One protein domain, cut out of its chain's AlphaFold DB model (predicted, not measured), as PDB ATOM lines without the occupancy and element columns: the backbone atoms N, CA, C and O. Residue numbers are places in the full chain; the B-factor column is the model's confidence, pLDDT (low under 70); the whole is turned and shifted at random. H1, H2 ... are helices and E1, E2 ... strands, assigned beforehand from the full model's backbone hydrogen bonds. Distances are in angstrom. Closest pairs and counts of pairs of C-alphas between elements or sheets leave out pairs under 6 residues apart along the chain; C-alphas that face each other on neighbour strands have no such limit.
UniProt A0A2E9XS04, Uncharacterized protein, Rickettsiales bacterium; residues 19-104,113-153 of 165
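What this domain is: This is residues 19 to 104 and 113 to 153 of the 165 residues of an uncharacterized protein of Rickettsiales bacterium (UniProt A0A2E9XS04). A small closed barrel of six strands, E1 to E6, has a separate three-stranded sheet, E7 E8 E9, packed on its side over E1 and E6. The short helix H1 sits beside the last residues of E9. The printed part has 127 residues, with the named elements E1 E2 E3 E4 H1 E5 E6 E7 E8 E9 along the chain; 62 residues, under half, are in them, and the class is mostly strand. Round the barrel run E1, E2, E5, E4, E3, E6 and back to E1, and both barrel and sheet are antiparallel throughout. The whole is compact, with a radius of gyration of the C-alphas of 14.0 A and spans of 40 by 34 by 28 A.

How they stand to each other: Begin with E1, residues 19 to 23, which forms a hairpin with E2, residues 26 to 29; look for N 23 and O 26, 2.9 A apart. E3, residues 39 to 43, forms a hairpin with E4, residues 50 to 57, with N 40 and O 52 at 2.8 A. H1, residues 71 to 76, has every O i to N i+4 pair within hydrogen-bond range. E5, residues 80 to 86, is the neighbour of E2, with N 27 and O 82 at 2.8 A, and of E4, with N 55 and O 83 at 2.8 A. E6, residues 96 to 101, is the neighbour of E3, with N 43 and O 98 at 2.8 A, and closes the ring on E1, with N 20 and O 99 at 2.8 A. E7, residues 120 to 126, E8, residues 130 to 137, and E9, residues 147 to 152, form a meander, each strand the antiparallel neighbour of the one before; see N 132 and O 125 at 2.8 A, and N 133 and O 149 at 2.9 A. The closest C-alphas of E6 and E7 are those of Gly 97 and Thr 124, 6.5 A apart. Those of E1 and E9 are Trp 21 and Ala 149, 7.2 A apart. H1 only grazes this sheet; its C-alpha closest to E9 is that of Asn 74, 6.1 A from C-alpha 152. E4 and E8 are apart.

Where its parts are: Find C-alpha 19 at (8.135, 9.691, 42.943), where E1 begins. E4 spans 20.1 A, E5 19.3 A, E7 20.8 A and E8 23.9 A, first to last C-alpha. E9 ends at C-alpha 152, (5.044, 23.165, 53.453).

The domain as a whole: The C-alphas farthest apart, of Asp 68 and Ser 117, are 42.0 A apart. Residues 105 to 112 are not printed; C-alphas 104 and 113 are 9.6 A apart across the cut. The link from E4 to H1, residues 58 to 70, is long. The model's pLDDT is under 70 at residues 46 to 47 and 139 to 143.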
ATOM      1  N   PHE A  19       9.191   9.283  42.034       92.00
ATOM      2  CA  PHE A  19       8.135   9.691  42.943       92.00
ATOM      3  C   PHE A  19       8.111  11.208  43.115       92.00
ATOM      4  O   PHE A  19       9.146  11.870  43.241       92.00
ATOM      5  N   ALA A  20       6.901  11.740  43.148       95.44
ATOM      6  CA  ALA A  20       6.578  13.137  43.342       95.44
ATOM      7  C   ALA A  20       5.304  13.247  44.183       95.44
ATOM      8  O   ALA A  20       4.587  12.271  44.388       95.44
ATOM      9  N   TRP A  21       4.991  14.452  44.636       96.44
ATOM     10  CA  TRP A  21       3.644  14.786  45.095       96.44
ATOM     11  C   TRP A  21       3.058  15.861  44.193       96.44
ATOM     12  O   TRP A  21       3.784  16.541  43.460       96.44
ATOM     13  N   PHE A  22       1.741  16.010  44.224       96.06
ATOM     14  CA  PHE A  22       1.056  17.044  43.465       96.06
ATOM     15  C   PHE A  22      -0.011  17.743  44.302       96.06
ATOM     16  O   PHE A  22      -0.552  17.168  45.243       96.06
ATOM     17  N   HIS A  23      -0.296  18.991  43.940       94.81
ATOM     18  CA  HIS A  23      -1.442  19.756  44.415       94.81
ATOM     19  C   HIS A  23      -2.028  20.540  43.238       94.81
ATOM     20  O   HIS A  23      -1.375  21.417  42.659       94.81
ATOM     21  N   GLY A  24      -3.246  20.174  42.851       93.38
ATOM     22  CA  GLY A  24      -3.877  20.561  41.604       93.38
ATOM     23  C   GLY A  24      -2.963  20.275  40.419       93.38
ATOM     24  O   GLY A  24      -2.319  19.233  40.329       93.38
ATOM     25  N   SER A  25      -2.835  21.239  39.514       94.25
ATOM     26  CA  SER A  25      -1.971  21.109  38.335       94.25
ATOM     27  C   SER A  25      -0.475  21.319  38.619       94.25
ATOM     28  O   SER A  25       0.288  21.528  37.671       94.25
ATOM     29  N   CYS A  26      -0.038  21.315  39.886       96.19
ATOM     30  CA  CYS A  26       1.367  21.490  40.244       96.19
ATOM     31  C   CYS A  26       1.990  20.214  40.807       96.19
ATOM     32  O   CYS A  26       1.576  19.716  41.848       96.19
ATOM     33  N   LEU A  27       3.030  19.735  40.130       96.56
ATOM     34  CA  LEU A  27       3.830  18.566  40.474       96.56
ATOM     35  C   LEU A  27       5.147  19.004  41.119       96.56
ATOM     36  O   LEU A  27       5.830  19.878  40.584       96.56
ATOM     37  N   ALA A  28       5.539  18.365  42.215       97.00
ATOM     38  CA  ALA A  28       6.760  18.655  42.954       97.00
ATOM     39  C   ALA A  28       7.683  17.434  43.004       97.00
ATOM     40  O   ALA A  28       7.309  16.362  43.478       97.00
ATOM     41  N   LEU A  29       8.919  17.611  42.537       94.88
ATOM     42  CA  LEU A  29       9.880  16.531  42.321       94.88
ATOM     43  C   LEU A  29      11.243  16.895  42.922       94.88
ATOM     44  O   LEU A  29      11.780  17.956  42.601       94.88
ATOM     45  N   LYS A  30      11.820  16.028  43.766       91.62
ATOM     46  CA  LYS A  30      13.181  16.222  44.323       91.62
ATOM     47  C   LYS A  30      14.303  15.695  43.423       91.62
ATOM     48  O   LYS A  30      15.461  16.060  43.599       91.62
ATOM     49  N   THR A  31      13.986  14.781  42.513       80.50
ATOM     50  CA  THR A  31      14.970  14.002  41.752       80.50
ATOM     51  C   THR A  31      15.307  14.667  40.407       80.50
ATOM     52  O   THR A  31      15.208  15.888  40.256       80.50
ATOM     53  N   LYS A  32      15.813  13.887  39.437       78.94
ATOM     54  CA  LYS A  32      16.282  14.380  38.134       78.94
ATOM     55  C   LYS A  32      15.216  15.249  37.463       78.94
ATOM     56  O   LYS A  32      14.021  15.017  37.587       78.94
ATOM     57  N   LYS A  33      15.671  16.237  36.689       85.19
ATOM     58  CA  LYS A  33      14.771  17.042  35.859       85.19
ATOM     59  C   LYS A  33      13.907  16.123  34.995       85.19
ATOM     60  O   LYS A  33      14.423  15.179  34.395       85.19
ATOM     61  N   VAL A  34      12.622  16.439  34.922       90.19
ATOM     62  CA  VAL A  34      11.670  15.758  34.051       90.19
ATOM     63  C   VAL A  34      11.450  16.601  32.797       90.19
ATOM     64  O   VAL A  34      11.483  17.834  32.845       90.19
ATOM     65  N   ASN A  35      11.286  15.929  31.663       91.56
ATOM     66  CA  ASN A  35      11.058  16.581  30.382       91.56
ATOM     67  C   ASN A  35       9.563  16.837  30.168       91.56
ATOM     68  O   ASN A  35       8.707  16.174  30.752       91.56
ATOM     69  N   ALA A  36       9.247  17.779  29.283       92.56
ATOM     70  CA  ALA A  36       7.889  17.924  28.777       92.56
ATOM     71  C   ALA A  36       7.418  16.618  28.108       92.56
ATOM     72  O   ALA A  36       8.222  15.864  27.555       92.56
ATOM     73  N   ASN A  37       6.110  16.374  28.148       92.69
ATOM     74  CA  ASN A  37       5.420  15.174  27.675       92.69
ATOM     75  C   ASN A  37       5.763  13.872  28.419       92.69
ATOM     76  O   ASN A  37       5.321  12.802  28.003       92.69
ATOM     77  N   SER A  38       6.520  13.923  29.521       93.31
ATOM     78  CA  SER A  38       6.658  12.758  30.398       93.31
ATOM     79  C   SER A  38       5.297  12.376  30.979       93.31
ATOM     80  O   SER A  38       4.576  13.239  31.481       93.31
ATOM     81  N   LYS A  39       4.959  11.083  30.911       93.44
ATOM     82  CA  LYS A  39       3.739  10.532  31.505       93.44
ATOM     83  C   LYS A  39       3.813  10.604  33.028       93.44
ATOM     84  O   LYS A  39       4.858  10.321  33.620       93.44
ATOM     85  N   VAL A  40       2.690  10.967  33.632       94.00
ATOM     86  CA  VAL A  40       2.507  11.059  35.076       94.00
ATOM     87  C   VAL A  40       1.226  10.329  35.450       94.00
ATOM     88  O   VAL A  40       0.189  10.524  34.819       94.00
ATOM     89  N   TYR A  41       1.296   9.513  36.490       92.88
ATOM     90  CA  TYR A  41       0.138   8.894  37.115       92.88
ATOM     91  C   TYR A  41      -0.085   9.538  38.472       92.88
ATOM     92  O   TYR A  41       0.846   9.604  39.273       92.88
ATOM     93  N   LEU A  42      -1.290  10.036  38.716       93.00
ATOM     94  CA  LEU A  42      -1.669  10.700  39.954       93.00
ATOM     95  C   LEU A  42      -2.533   9.753  40.777       93.00
ATOM     96  O   LEU A  42      -3.496   9.177  40.273       93.00
ATOM     97  N   LEU A  43      -2.170   9.610  42.042       90.75
ATOM     98  CA  LEU A  43      -2.847   8.787  43.027       90.75
ATOM     99  C   LEU A  43      -3.328   9.709  44.144       90.75
ATOM    100  O   LEU A  43      -2.511  10.301  44.855       90.75
ATOM    101  N   ASN A  44      -4.643   9.851  44.277       83.81
ATOM    102  CA  ASN A  44      -5.268  10.558  45.387       83.81
ATOM    103  C   ASN A  44      -6.256   9.626  46.112       83.81
ATOM    104  O   ASN A  44      -6.576   8.540  45.635       83.81
ATOM    105  N   GLU A  45      -6.719  10.040  47.290       72.38
ATOM    106  CA  GLU A  45      -7.577   9.210  48.148       72.38
ATOM    107  C   GLU A  45      -9.033   9.091  47.658       72.38
ATOM    108  O   GLU A  45      -9.766   8.218  48.120       72.38
ATOM    109  N   LYS A  46      -9.484   9.975  46.754       67.25
ATOM    110  CA  LYS A  46     -10.898  10.128  46.355       67.25
ATOM    111  C   LYS A  46     -11.215   9.556  44.976       67.25
ATOM    112  O   LYS A  46     -12.311   9.053  44.747       67.25
ATOM    113  N   GLU A  47     -10.270   9.668  44.061       61.22
ATOM    114  CA  GLU A  47     -10.375   9.363  42.647       61.22
ATOM    115  C   GLU A  47      -9.181   8.475  42.303       61.22
ATOM    116  O   GLU A  47      -8.022   8.864  42.466       61.22
ATOM    117  N   GLY A  48      -9.469   7.241  41.888       73.38
ATOM    118  CA  GLY A  48      -8.440   6.300  41.462       73.38
ATOM    119  C   GLY A  48      -7.534   6.879  40.366       73.38
ATOM    120  O   GLY A  48      -7.834   7.901  39.763       73.38
ATOM    121  N   LEU A  49      -6.420   6.193  40.111       86.69
ATOM    122  CA  LEU A  49      -5.374   6.502  39.125       86.69
ATOM    123  C   LEU A  49      -5.778   7.474  37.984       86.69
ATOM    124  O   LEU A  49      -6.422   7.074  37.013       86.69
ATOM    125  N   ILE A  50      -5.310   8.726  38.046       90.12
ATOM    126  CA  ILE A  50      -5.494   9.734  36.984       90.12
ATOM    127  C   ILE A  50      -4.241   9.788  36.105       90.12
ATOM    128  O   ILE A  50      -3.119   9.886  36.601       90.12
ATOM    129  N   GLN A  51      -4.415   9.779  34.782       91.50
ATOM    130  CA  GLN A  51      -3.313   9.957  33.832       91.50
ATOM    131  C   GLN A  51      -3.119  11.431  33.456       91.50
ATOM    132  O   GLN A  51      -4.066  12.121  33.072       91.50
ATOM    133  N   ALA A  52      -1.868  11.883  33.480       94.19
ATOM    134  CA  ALA A  52      -1.457  13.238  33.146       94.19
ATOM    135  C   ALA A  52      -0.121  13.267  32.386       94.19
ATOM    136  O   ALA A  52       0.569  12.254  32.234       94.19
ATOM    137  N   ILE A  53       0.255  14.452  31.909       94.88
ATOM    138  CA  ILE A  53       1.565  14.725  31.314       94.88
ATOM    139  C   ILE A  53       2.223  15.933  31.970       94.88
ATOM    140  O   ILE A  53       1.552  16.885  32.367       94.88
ATOM    141  N   VAL A  54       3.554  15.920  32.040       95.25
ATOM    142  CA  VAL A  54       4.337  17.121  32.348       95.25
ATOM    143  C   VAL A  54       4.281  18.063  31.159       95.25
ATOM    144  O   VAL A  54       4.643  17.676  30.053       95.25
ATOM    145  N   VAL A  55       3.897  19.316  31.382       94.88
ATOM    146  CA  VAL A  55       3.899  20.323  30.318       94.88
ATOM    147  C   VAL A  55       5.187  21.130  30.333       94.88
ATOM    148  O   VAL A  55       5.905  21.197  29.339       94.88
ATOM    149  N   GLU A  56       5.507  21.734  31.472       94.44
ATOM    150  CA  GLU A  56       6.639  22.649  31.596       94.44
ATOM    151  C   GLU A  56       7.059  22.825  33.057       94.44
ATOM    152  O   GLU A  56       6.354  22.419  33.982       94.44
ATOM    153  N   LYS A  57       8.203  23.477  33.283       94.81
ATOM    154  CA  LYS A  57       8.609  23.896  34.627       94.81
ATOM    155  C   LYS A  57       7.663  24.990  35.135       94.81
ATOM    156  O   LYS A  57       7.486  26.007  34.468       94.81
ATOM    157  N   ALA A  58       7.104  24.807  36.328       93.56
ATOM    158  CA  ALA A  58       6.161  25.752  36.914       93.56
ATOM    159  C   ALA A  58       6.853  27.056  37.346       93.56
ATOM    160  O   ALA A  58       8.020  27.070  37.754       93.56
ATOM    161  N   LYS A  59       6.104  28.160  37.265       86.56
ATOM    162  CA  LYS A  59       6.500  29.496  37.723       86.56
ATOM    163  C   LYS A  59       5.300  30.180  38.385       86.56
ATOM    164  O   LYS A  59       4.204  30.119  37.839       86.56
ATOM    165  N   GLY A  60       5.548  30.882  39.491       76.75
ATOM    166  CA  GLY A  60       4.610  31.849  40.071       76.75
ATOM    167  C   GLY A  60       3.297  31.276  40.619       76.75
ATOM    168  O   GLY A  60       3.207  30.113  41.004       76.75
ATOM    169  N   ASP A  61       2.295  32.151  40.626       71.06
ATOM    170  CA  ASP A  61       0.956  32.072  41.231       71.06
ATOM    171  C   ASP A  61       0.061  30.905  40.779       71.06
ATOM    172  O   ASP A  61      -0.880  30.534  41.479       71.06
ATOM    173  N   LYS A  62       0.350  30.282  39.634       77.00
ATOM    174  CA  LYS A  62      -0.415  29.130  39.119       77.00
ATOM    175  C   LYS A  62      -0.066  27.797  39.787       77.00
ATOM    176  O   LYS A  62      -0.686  26.782  39.480       77.00
ATOM    177  N   CYS A  63       0.922  27.789  40.675       91.56
ATOM    178  CA  CYS A  63       1.302  26.641  41.483       91.56
ATOM    179  C   CYS A  63       1.246  27.057  42.955       91.56
ATOM    180  O   CYS A  63       2.072  27.849  43.399       91.56
ATOM    181  N   LEU A  64       0.285  26.518  43.713       90.50
ATOM    182  CA  LEU A  64       0.083  26.868  45.126       90.50
ATOM    183  C   LEU A  64       1.360  26.725  45.983       90.50
ATOM    184  O   LEU A  64       1.637  27.636  46.768       90.50
ATOM    185  N   PRO A  65       2.195  25.680  45.791       93.06
ATOM    186  CA  PRO A  65       3.498  25.585  46.454       93.06
ATOM    187  C   PRO A  65       4.501  26.711  46.179       93.06
ATOM    188  O   PRO A  65       5.466  26.860  46.926       93.06
ATOM    189  N   LEU A  66       4.305  27.479  45.103       94.06
ATOM    190  CA  LEU A  66       5.170  28.581  44.677       94.06
ATOM    191  C   LEU A  66       4.613  29.967  45.040       94.06
ATOM    192  O   LEU A  66       5.145  30.967  44.554       94.06
ATOM    193  N   LEU A  67       3.581  30.039  45.883       91.62
ATOM    194  CA  LEU A  67       3.120  31.301  46.464       91.62
ATOM    195  C   LEU A  67       4.170  31.875  47.425       91.62
ATOM    196  O   LEU A  67       4.909  31.124  48.063       91.62
ATOM    197  N   ASP A  68       4.261  33.204  47.491       90.94
ATOM    198  CA  ASP A  68       5.391  33.917  48.111       90.94
ATOM    199  C   ASP A  68       5.627  33.546  49.584       90.94
ATOM    200  O   ASP A  68       6.772  33.479  50.022       90.94
ATOM    201  N   ASP A  69       4.564  33.224  50.320       88.75
ATOM    202  CA  ASP A  69       4.567  32.833  51.734       88.75
ATOM    203  C   ASP A  69       5.180  31.448  52.016       88.75
ATOM    204  O   ASP A  69       5.595  31.175  53.139       88.75
ATOM    205  N   ARG A  70       5.258  30.564  51.014       91.50
ATOM    206  CA  ARG A  70       5.728  29.170  51.177       91.50
ATOM    207  C   ARG A  70       6.763  28.721  50.151       91.50
ATOM    208  O   ARG A  70       7.381  27.665  50.304       91.50
ATOM    209  N   LYS A  71       6.972  29.513  49.100       93.31
ATOM    210  CA  LYS A  71       7.860  29.203  47.974       93.31
ATOM    211  C   LYS A  71       9.284  28.900  48.413       93.31
ATOM    212  O   LYS A  71       9.864  27.925  47.939       93.31
ATOM    213  N   GLU A  72       9.857  29.731  49.279       93.62
ATOM    214  CA  GLU A  72      11.247  29.574  49.711       93.62
ATOM    215  C   GLU A  72      11.449  28.265  50.478       93.62
ATOM    216  O   GLU A  72      12.345  27.499  50.134       93.62
ATOM    217  N   ALA A  73      10.578  27.960  51.443       94.25
ATOM    218  CA  ALA A  73      10.636  26.716  52.207       94.25
ATOM    219  C   ALA A  73      10.538  25.485  51.291       94.25
ATOM    220  O   ALA A  73      11.347  24.561  51.380       94.25
ATOM    221  N   ASN A  74       9.596  25.506  50.348       95.19
ATOM    222  CA  ASN A  74       9.381  24.413  49.406       95.19
ATOM    223  C   ASN A  74      10.556  24.233  48.418       95.19
ATOM    224  O   ASN A  74      10.966  23.106  48.144       95.19
ATOM    225  N   ILE A  75      11.153  25.311  47.905       94.12
ATOM    226  CA  ILE A  75      12.344  25.217  47.040       94.12
ATOM    227  C   ILE A  75      13.565  24.747  47.843       94.12
ATOM    228  O   ILE A  75      14.295  23.867  47.386       94.12
ATOM    229  N   SER A  76      13.770  25.284  49.048       94.88
ATOM    230  CA  SER A  76      14.886  24.926  49.936       94.88
ATOM    231  C   SER A  76      14.807  23.481  50.437       94.88
ATOM    232  O   SER A  76      15.840  22.857  50.665       94.88
ATOM    233  N   ALA A  77      13.604  22.900  50.509       94.12
ATOM    234  CA  ALA A  77      13.390  21.470  50.750       94.12
ATOM    235  C   ALA A  77      13.813  20.565  49.568       94.12
ATOM    236  O   ALA A  77      13.705  19.335  49.654       94.12
ATOM    237  N   GLY A  78      14.289  21.154  48.464       94.62
ATOM    238  CA  GLY A  78      14.853  20.462  47.309       94.62
ATOM    239  C   GLY A  78      13.867  20.199  46.172       94.62
ATOM    240  O   GLY A  78      14.211  19.474  45.240       94.62
ATOM    241  N   TYR A  79      12.652  20.756  46.212       96.00
ATOM    242  CA  TYR A  79      11.672  20.518  45.154       96.00
ATOM    243  C   TYR A  79      11.903  21.395  43.925       96.00
ATOM    244  O   TYR A  79      12.100  22.609  43.993       96.00
ATOM    245  N   THR A  80      11.768  20.763  42.764       95.38
ATOM    246  CA  THR A  80      11.514  21.431  41.492       95.38
ATOM    247  C   THR A  80      10.055  21.232  41.108       95.38
ATOM    248  O   THR A  80       9.539  20.118  41.162       95.38
ATOM    249  N   PHE A  81       9.409  22.315  40.681       95.94
ATOM    250  CA  PHE A  81       7.984  22.323  40.375       95.94
ATOM    251  C   PHE A  81       7.724  22.304  38.872       95.94
ATOM    252  O   PHE A  81       8.401  22.995  38.104       95.94
ATOM    253  N   TYR A  82       6.711  21.548  38.468       96.38
ATOM    254  CA  TYR A  82       6.271  21.392  37.087       96.38
ATOM    255  C   TYR A  82       4.760  21.536  36.995       96.38
ATOM    256  O   TYR A  82       4.029  21.196  37.922       96.38
ATOM    257  N   ARG A  83       4.294  22.045  35.862       95.62
ATOM    258  CA  ARG A  83       2.878  22.078  35.530       95.62
ATOM    259  C   ARG A  83       2.502  20.761  34.865       95.62
ATOM    260  O   ARG A  83       3.208  20.320  33.957       95.62
ATOM    261  N   ILE A  84       1.399  20.169  35.300       95.38
ATOM    262  CA  ILE A  84       0.835  18.952  34.716       95.38
ATOM    263  C   ILE A  84      -0.555  19.211  34.143       95.38
ATOM    264  O   ILE A  84      -1.270  20.100  34.602       95.38
ATOM    265  N   GLU A  85      -0.928  18.425  33.139       94.31
ATOM    266  CA  GLU A  85      -2.268  18.417  32.550       94.31
ATOM    267  C   GLU A  85      -2.798  16.986  32.496       94.31
ATOM    268  O   GLU A  85      -2.129  16.093  31.974       94.31
ATOM    269  N   GLY A  86      -3.990  16.777  33.057       90.12
ATOM    270  CA  GLY A  86      -4.735  15.529  32.929       90.12
ATOM    271  C   GLY A  86      -5.435  15.452  31.577       90.12
ATOM    272  O   GLY A  86      -5.744  16.483  30.970       90.12
ATOM    273  N   LYS A  87      -5.728  14.235  31.111       80.94
ATOM    274  CA  LYS A  87      -6.643  14.067  29.972       80.94
ATOM    275  C   LYS A  87      -7.983  14.722  30.320       80.94
ATOM    276  O   LYS A  87      -8.463  14.566  31.431       80.94
ATOM    277  N   GLU A  88      -8.550  15.492  29.395       75.69
ATOM    278  CA  GLU A  88      -9.868  16.135  29.560       75.69
ATOM    279  C   GLU A  88     -10.014  17.046  30.803       75.69
ATOM    280  O   GLU A  88     -11.122  17.274  31.276       75.69
ATOM    281  N   ASN A  89      -8.914  17.624  31.312       70.50
ATOM    282  CA  ASN A  89      -8.906  18.489  32.505       70.50
ATOM    283  C   ASN A  89      -9.442  17.815  33.782       70.50
ATOM    284  O   ASN A  89     -10.032  18.477  34.633       70.50
ATOM    285  N   THR A  90      -9.186  16.520  33.956       84.88
ATOM    286  CA  THR A  90      -9.619  15.750  35.136       84.88
ATOM    287  C   THR A  90      -8.926  16.129  36.450       84.88
ATOM    288  O   THR A  90      -9.214  15.516  37.464       84.88
ATOM    289  N   ILE A  91      -8.004  17.099  36.462       90.38
ATOM    290  CA  ILE A  91      -7.297  17.521  37.682       90.38
ATOM    291  C   ILE A  91      -7.987  18.760  38.259       90.38
ATOM    292  O   ILE A  91      -7.860  19.864  37.720       90.38
ATOM    293  N   SER A  92      -8.678  18.595  39.382       89.69
ATOM    294  CA  SER A  92      -9.235  19.690  40.173       89.69
ATOM    295  C   SER A  92      -8.142  20.444  40.932       89.69
ATOM    296  O   SER A  92      -7.106  19.900  41.309       89.69
ATOM    297  N   LYS A  93      -8.388  21.723  41.239       89.00
ATOM    298  CA  LYS A  93      -7.484  22.541  42.071       89.00
ATOM    299  C   LYS A  93      -7.304  21.993  43.487       89.00
ATOM    300  O   LYS A  93      -6.294  22.299  44.107       89.00
ATOM    301  N   SER A  94      -8.287  21.248  43.989       88.69
ATOM    302  CA  SER A  94      -8.276  20.647  45.326       88.69
ATOM    303  C   SER A  94      -7.609  19.276  45.374       88.69
ATOM    304  O   SER A  94      -7.487  18.717  46.462       88.69
ATOM    305  N   ASP A  95      -7.245  18.703  44.224       91.56
ATOM    306  CA  ASP A  95      -6.656  17.369  44.201       91.56
ATOM    307  C   ASP A  95      -5.251  17.420  44.769       91.56
ATOM    308  O   ASP A  95      -4.458  18.300  44.440       91.56
ATOM    309  N   ILE A  96      -4.942  16.468  45.629       93.12
ATOM    310  CA  ILE A  96      -3.655  16.373  46.291       93.12
ATOM    311  C   ILE A  96      -3.326  14.906  46.501       93.12
ATOM    312  O   ILE A  96      -4.213  14.100  46.776       93.12
ATOM    313  N   GLY A  97      -2.059  14.550  46.329       94.31
ATOM    314  CA  GLY A  97      -1.646  13.164  46.466       94.31
ATOM    315  C   GLY A  97      -0.245  12.890  45.953       94.31
ATOM    316  O   GLY A  97       0.583  13.793  45.793       94.31
ATOM    317  N   VAL A  98       0.004  11.613  45.690       94.12
ATOM    318  CA  VAL A  98       1.280  11.097  45.192       94.12
ATOM    319  C   VAL A  98       1.234  11.012  43.673       94.12
ATOM    320  O   VAL A  98       0.203  10.720  43.074       94.12
ATOM    321  N   ALA A  99       2.364  11.282  43.035       94.44
ATOM    322  CA  ALA A  99       2.525  11.207  41.598       94.44
ATOM    323  C   ALA A  99       3.714  10.319  41.229       94.44
ATOM    324  O   ALA A  99       4.767  10.356  41.868       94.44
ATOM    325  N   ILE A 100       3.548   9.552  40.157       92.75
ATOM    326  CA  ILE A 100       4.555   8.631  39.637       92.75
ATOM    327  C   ILE A 100       4.864   9.037  38.208       92.75
ATOM    328  O   ILE A 100       3.987   9.048  37.344       92.75
ATOM    329  N   ILE A 101       6.122   9.364  37.949       92.25
ATOM    330  CA  ILE A 101       6.612   9.716  36.619       92.25
ATOM    331  C   ILE A 101       7.301   8.487  36.033       92.25
ATOM    332  O   ILE A 101       8.238   7.959  36.632       92.25
ATOM    333  N   GLY A 102       6.874   8.033  34.856       87.19
ATOM    334  CA  GLY A 102       7.501   6.889  34.196       87.19
ATOM    335  C   GLY A 102       6.782   6.436  32.933       87.19
ATOM    336  O   GLY A 102       5.686   6.885  32.620       87.19
ATOM    337  N   ASN A 103       7.415   5.523  32.196       76.81
ATOM    338  CA  ASN A 103       6.917   5.066  30.894       76.81
ATOM    339  C   ASN A 103       6.022   3.821  30.963       76.81
ATOM    340  O   ASN A 103       5.382   3.484  29.967       76.81
ATOM    341  N   ARG A 104       5.989   3.135  32.109       76.56
ATOM    342  CA  ARG A 104       5.139   1.961  32.333       76.56
ATOM    343  C   ARG A 104       3.690   2.398  32.497       76.56
ATOM    344  O   ARG A 104       3.439   3.432  33.106       76.56
ATOM    345  N   ILE A 113       4.281  -0.008  42.314       82.31
ATOM    346  CA  ILE A 113       5.055   1.155  41.866       82.31
ATOM    347  C   ILE A 113       6.551   0.882  42.015       82.31
ATOM    348  O   ILE A 113       7.366   1.408  41.249       82.31
ATOM    349  N   ASN A 114       6.918   0.112  43.039       82.12
ATOM    350  CA  ASN A 114       8.302  -0.178  43.388       82.12
ATOM    351  C   ASN A 114       8.821  -1.511  42.808       82.12
ATOM    352  O   ASN A 114      10.009  -1.802  42.976       82.12
ATOM    353  N   ASP A 115       7.974  -2.244  42.075       80.06
ATOM    354  CA  ASP A 115       8.261  -3.493  41.361       80.06
ATOM    355  C   ASP A 115       8.619  -4.674  42.272       80.06
ATOM    356  O   ASP A 115       9.391  -5.561  41.892       80.06
ATOM    357  N   ASN A 116       8.063  -4.715  43.484       83.44
ATOM    358  CA  ASN A 116       8.316  -5.789  44.446       83.44
ATOM    359  C   ASN A 116       7.271  -6.922  44.402       83.44
ATOM    360  O   ASN A 116       7.347  -7.846  45.218       83.44
ATOM    361  N   SER A 117       6.329  -6.886  43.448       83.88
ATOM    362  CA  SER A 117       5.223  -7.848  43.312       83.88
ATOM    363  C   SER A 117       4.232  -7.856  44.483       83.88
ATOM    364  O   SER A 117       3.505  -8.837  44.670       83.88
ATOM    365  N   GLN A 118       4.180  -6.780  45.267       84.12
ATOM    366  CA  GLN A 118       3.162  -6.531  46.282       84.12
ATOM    367  C   GLN A 118       2.318  -5.314  45.878       84.12
ATOM    368  O   GLN A 118       2.806  -4.425  45.186       84.12
ATOM    369  N   PRO A 119       1.034  -5.257  46.271       85.56
ATOM    370  CA  PRO A 119       0.247  -4.048  46.083       85.56
ATOM    371  C   PRO A 119       0.804  -2.909  46.941       85.56
ATOM    372  O   PRO A 119       1.106  -3.130  48.110       85.56
ATOM    373  N   ASP A 120       0.826  -1.701  46.402       86.38
ATOM    374  CA  ASP A 120       1.195  -0.467  47.080       86.38
ATOM    375  C   ASP A 120      -0.048   0.358  47.424       86.38
ATOM    376  O   ASP A 120      -1.067   0.330  46.726       86.38
ATOM    377  N   TYR A 121       0.050   1.156  48.485       85.81
ATOM    378  CA  TYR A 121      -0.927   2.193  48.796       85.81
ATOM    379  C   TYR A 121      -0.241   3.514  49.132       85.81
ATOM    380  O   TYR A 121       0.892   3.554  49.615       85.81
ATOM    381  N   VAL A 122      -0.950   4.609  48.866       87.44
ATOM    382  CA  VAL A 122      -0.500   5.966  49.172       87.44
ATOM    383  C   VAL A 122      -1.410   6.593  50.211       87.44
ATOM    384  O   VAL A 122      -2.598   6.280  50.270       87.44
ATOM    385  N   GLU A 123      -0.851   7.477  51.023       87.94
ATOM    386  CA  GLU A 123      -1.579   8.162  52.087       87.94
ATOM    387  C   GLU A 123      -1.130   9.616  52.171       87.94
ATOM    388  O   GLU A 123       0.047   9.936  51.949       87.94
ATOM    389  N   THR A 124      -2.072  10.496  52.508       89.62
ATOM    390  CA  THR A 124      -1.793  11.890  52.826       89.62
ATOM    391  C   THR A 124      -2.333  12.248  54.198       89.62
ATOM    392  O   THR A 124      -3.396  11.797  54.611       89.62
ATOM    393  N   CYS A 125      -1.611  13.088  54.930       88.62
ATOM    394  CA  CYS A 125      -2.119  13.630  56.184       88.62
ATOM    395  C   CYS A 125      -1.565  15.030  56.438       88.62
ATOM    396  O   CYS A 125      -0.505  15.400  55.927       88.62
ATOM    397  N   THR A 126      -2.281  15.831  57.221       89.38
ATOM    398  CA  THR A 126      -1.897  17.211  57.528       89.38
ATOM    399  C   THR A 126      -1.133  17.299  58.848       89.38
ATOM    400  O   THR A 126      -1.430  16.600  59.819       89.38
ATOM    401  N   THR A 127      -0.142  18.182  58.893       87.44
ATOM    402  CA  THR A 127       0.569  18.617  60.100       87.44
ATOM    403  C   THR A 127       0.141  20.043  60.454       87.44
ATOM    404  O   THR A 127      -0.630  20.662  59.724       87.44
ATOM    405  N   SER A 128       0.684  20.603  61.537       85.50
ATOM    406  CA  SER A 128       0.486  22.017  61.892       85.50
ATOM    407  C   SER A 128       1.067  23.011  60.877       85.50
ATOM    408  O   SER A 128       0.778  24.202  60.961       85.50
ATOM    409  N   GLU A 129       1.926  22.546  59.963       87.19
ATOM    410  CA  GLU A 129       2.713  23.390  59.055       87.19
ATOM    411  C   GLU A 129       2.576  22.998  57.567       87.19
ATOM    412  O   GLU A 129       3.153  23.641  56.679       87.19
ATOM    413  N   GLY A 130       1.879  21.903  57.259       92.00
ATOM    414  CA  GLY A 130       1.938  21.312  55.928       92.00
ATOM    415  C   GLY A 130       1.240  19.969  55.784       92.00
ATOM    416  O   GLY A 130       0.352  19.612  56.550       92.00
ATOM    417  N   ILE A 131       1.638  19.231  54.750       92.94
ATOM    418  CA  ILE A 131       1.069  17.929  54.383       92.94
ATOM    419  C   ILE A 131       2.203  16.933  54.189       92.94
ATOM    420  O   ILE A 131       3.182  17.225  53.498       92.94
ATOM    421  N   LYS A 132       2.063  15.753  54.792       93.94
ATOM    422  CA  LYS A 132       2.930  14.600  54.555       93.94
ATOM    423  C   LYS A 132       2.290  13.659  53.547       93.94
ATOM    424  O   LYS A 132       1.072  13.492  53.521       93.94
ATOM    425  N   PHE A 133       3.147  13.052  52.739       93.62
ATOM    426  CA  PHE A 133       2.792  12.063  51.733       93.62
ATOM    427  C   PHE A 133       3.604  10.809  51.983       93.62
ATOM    428  O   PHE A 133       4.805  10.906  52.249       93.62
ATOM    429  N   TYR A 134       2.962   9.660  51.825       90.31
ATOM    430  CA  TYR A 134       3.583   8.363  52.030       90.31
ATOM    431  C   TYR A 134       3.226   7.396  50.910       90.31
ATOM    432  O   TYR A 134       2.132   7.467  50.347       90.31
ATOM    433  N   ALA A 135       4.145   6.477  50.627       89.00
ATOM    434  CA  ALA A 135       3.885   5.285  49.836       89.00
ATOM    435  C   ALA A 135       4.414   4.043  50.571       89.00
ATOM    436  O   ALA A 135       5.507   4.059  51.152       89.00
ATOM    437  N   TRP A 136       3.599   2.992  50.562       87.56
ATOM    438  CA  TRP A 136       3.710   1.829  51.431       87.56
ATOM    439  C   TRP A 136       3.433   0.536  50.673       87.56
ATOM    440  O   TRP A 136       2.551   0.525  49.816       87.56
ATOM    441  N   ASP A 137       4.070  -0.561  51.080       86.81
ATOM    442  CA  ASP A 137       3.657  -1.897  50.652       86.81
ATOM    443  C   ASP A 137       2.408  -2.316  51.458       86.81
ATOM    444  O   ASP A 137       2.360  -2.189  52.684       86.81
ATOM    445  N   ALA A 138       1.379  -2.876  50.822       76.31
ATOM    446  CA  ALA A 138       0.127  -3.279  51.479       76.31
ATOM    447  C   ALA A 138       0.325  -4.310  52.607       76.31
ATOM    448  O   ALA A 138      -0.489  -4.377  53.533       76.31
ATOM    449  N   GLY A 139       1.409  -5.091  52.549       67.38
ATOM    450  CA  GLY A 139       1.813  -6.043  53.585       67.38
ATOM    451  C   GLY A 139       2.586  -5.426  54.758       67.38
ATOM    452  O   GLY A 139       2.817  -6.109  55.752       67.38
ATOM    453  N   SER A 140       2.973  -4.149  54.674       65.12
ATOM    454  CA  SER A 140       3.865  -3.482  55.627       65.12
ATOM    455  C   SER A 140       3.166  -2.429  56.491       65.12
ATOM    456  O   SER A 140       3.829  -1.488  56.921       65.12
ATOM    457  N   LYS A 141       1.858  -2.574  56.768       53.12
ATOM    458  CA  LYS A 141       0.994  -1.586  57.467       53.12
ATOM    459  C   LYS A 141       1.453  -1.100  58.865       53.12
ATOM    460  O   LYS A 141       0.722  -0.352  59.503       53.12
ATOM    461  N   GLU A 142       2.649  -1.469  59.326       52.91
ATOM    462  CA  GLU A 142       3.294  -1.002  60.565       52.91
ATOM    463  C   GLU A 142       4.833  -0.799  60.430       52.91
ATOM    464  O   GLU A 142       5.548  -0.845  61.428       52.91
ATOM    465  N   GLN A 143       5.382  -0.618  59.218       68.44
ATOM    466  CA  GLN A 143       6.830  -0.405  58.989       68.44
ATOM    467  C   GLN A 143       7.167   1.049  58.600       68.44
ATOM    468  O   GLN A 143       6.369   1.947  58.836       68.44
ATOM    469  N   THR A 144       8.373   1.298  58.074       79.81
ATOM    470  CA  THR A 144       8.838   2.578  57.500       79.81
ATOM    471  C   THR A 144       8.357   2.692  56.046       79.81
ATOM    472  O   THR A 144       8.492   1.707  55.316       79.81
ATOM    473  N   PRO A 145       7.834   3.846  55.588       87.94
ATOM    474  CA  PRO A 145       7.390   3.995  54.204       87.94
ATOM    475  C   PRO A 145       8.588   3.874  53.262       87.94
ATOM    476  O   PRO A 145       9.678   4.362  53.572       87.94
ATOM    477  N   PHE A 146       8.406   3.253  52.093       88.12
ATOM    478  CA  PHE A 146       9.493   3.187  51.109       88.12
ATOM    479  C   PHE A 146       9.723   4.544  50.428       88.12
ATOM    480  O   PHE A 146      10.784   4.779  49.845       88.12
ATOM    481  N   TRP A 147       8.742   5.449  50.505       91.75
ATOM    482  CA  TRP A 147       8.867   6.825  50.052       91.75
ATOM    483  C   TRP A 147       8.039   7.777  50.917       91.75
ATOM    484  O   TRP A 147       6.891   7.495  51.258       91.75
ATOM    485  N   GLU A 148       8.619   8.938  51.215       93.06
ATOM    486  CA  GLU A 148       7.952  10.020  51.927       93.06
ATOM    487  C   GLU A 148       8.270  11.386  51.313       93.06
ATOM    488  O   GLU A 148       9.349  11.629  50.756       93.06
ATOM    489  N   ALA A 149       7.323  12.309  51.450       95.25
ATOM    490  CA  ALA A 149       7.510  13.700  51.080       95.25
ATOM    491  C   ALA A 149       6.716  14.644  51.981       95.25
ATOM    492  O   ALA A 149       5.817  14.250  52.721       95.25
ATOM    493  N   TYR A 150       7.068  15.923  51.893       95.25
ATOM    494  CA  TYR A 150       6.454  16.996  52.662       95.25
ATOM    495  C   TYR A 150       6.184  18.220  51.794       95.25
ATOM    496  O   TYR A 150       7.083  18.664  51.076       95.25
ATOM    497  N   TYR A 151       4.977  18.766  51.896       95.06
ATOM    498  CA  TYR A 151       4.572  20.037  51.309       95.06
ATOM    499  C   TYR A 151       4.345  21.052  52.430       95.06
ATOM    500  O   TYR A 151       3.405  20.915  53.211       95.06
ATOM    501  N   TYR A 152       5.198  22.075  52.498       93.75
ATOM    502  CA  TYR A 152       5.044  23.165  53.453       93.75
ATOM    503  C   TYR A 152       3.965  24.139  52.981       93.75
ATOM    504  O   TYR A 152       4.029  24.665  51.862       93.75
ATOM    505  N   LEU A 153       2.995  24.400  53.850       89.19
ATOM    506  CA  LEU A 153       1.890  25.312  53.578       89.19
ATOM    507  C   LEU A 153       1.946  26.590  54.416       89.19
ATOM    508  O   LEU A 153       1.316  27.564  54.011       89.19
TER     509      LEU A 153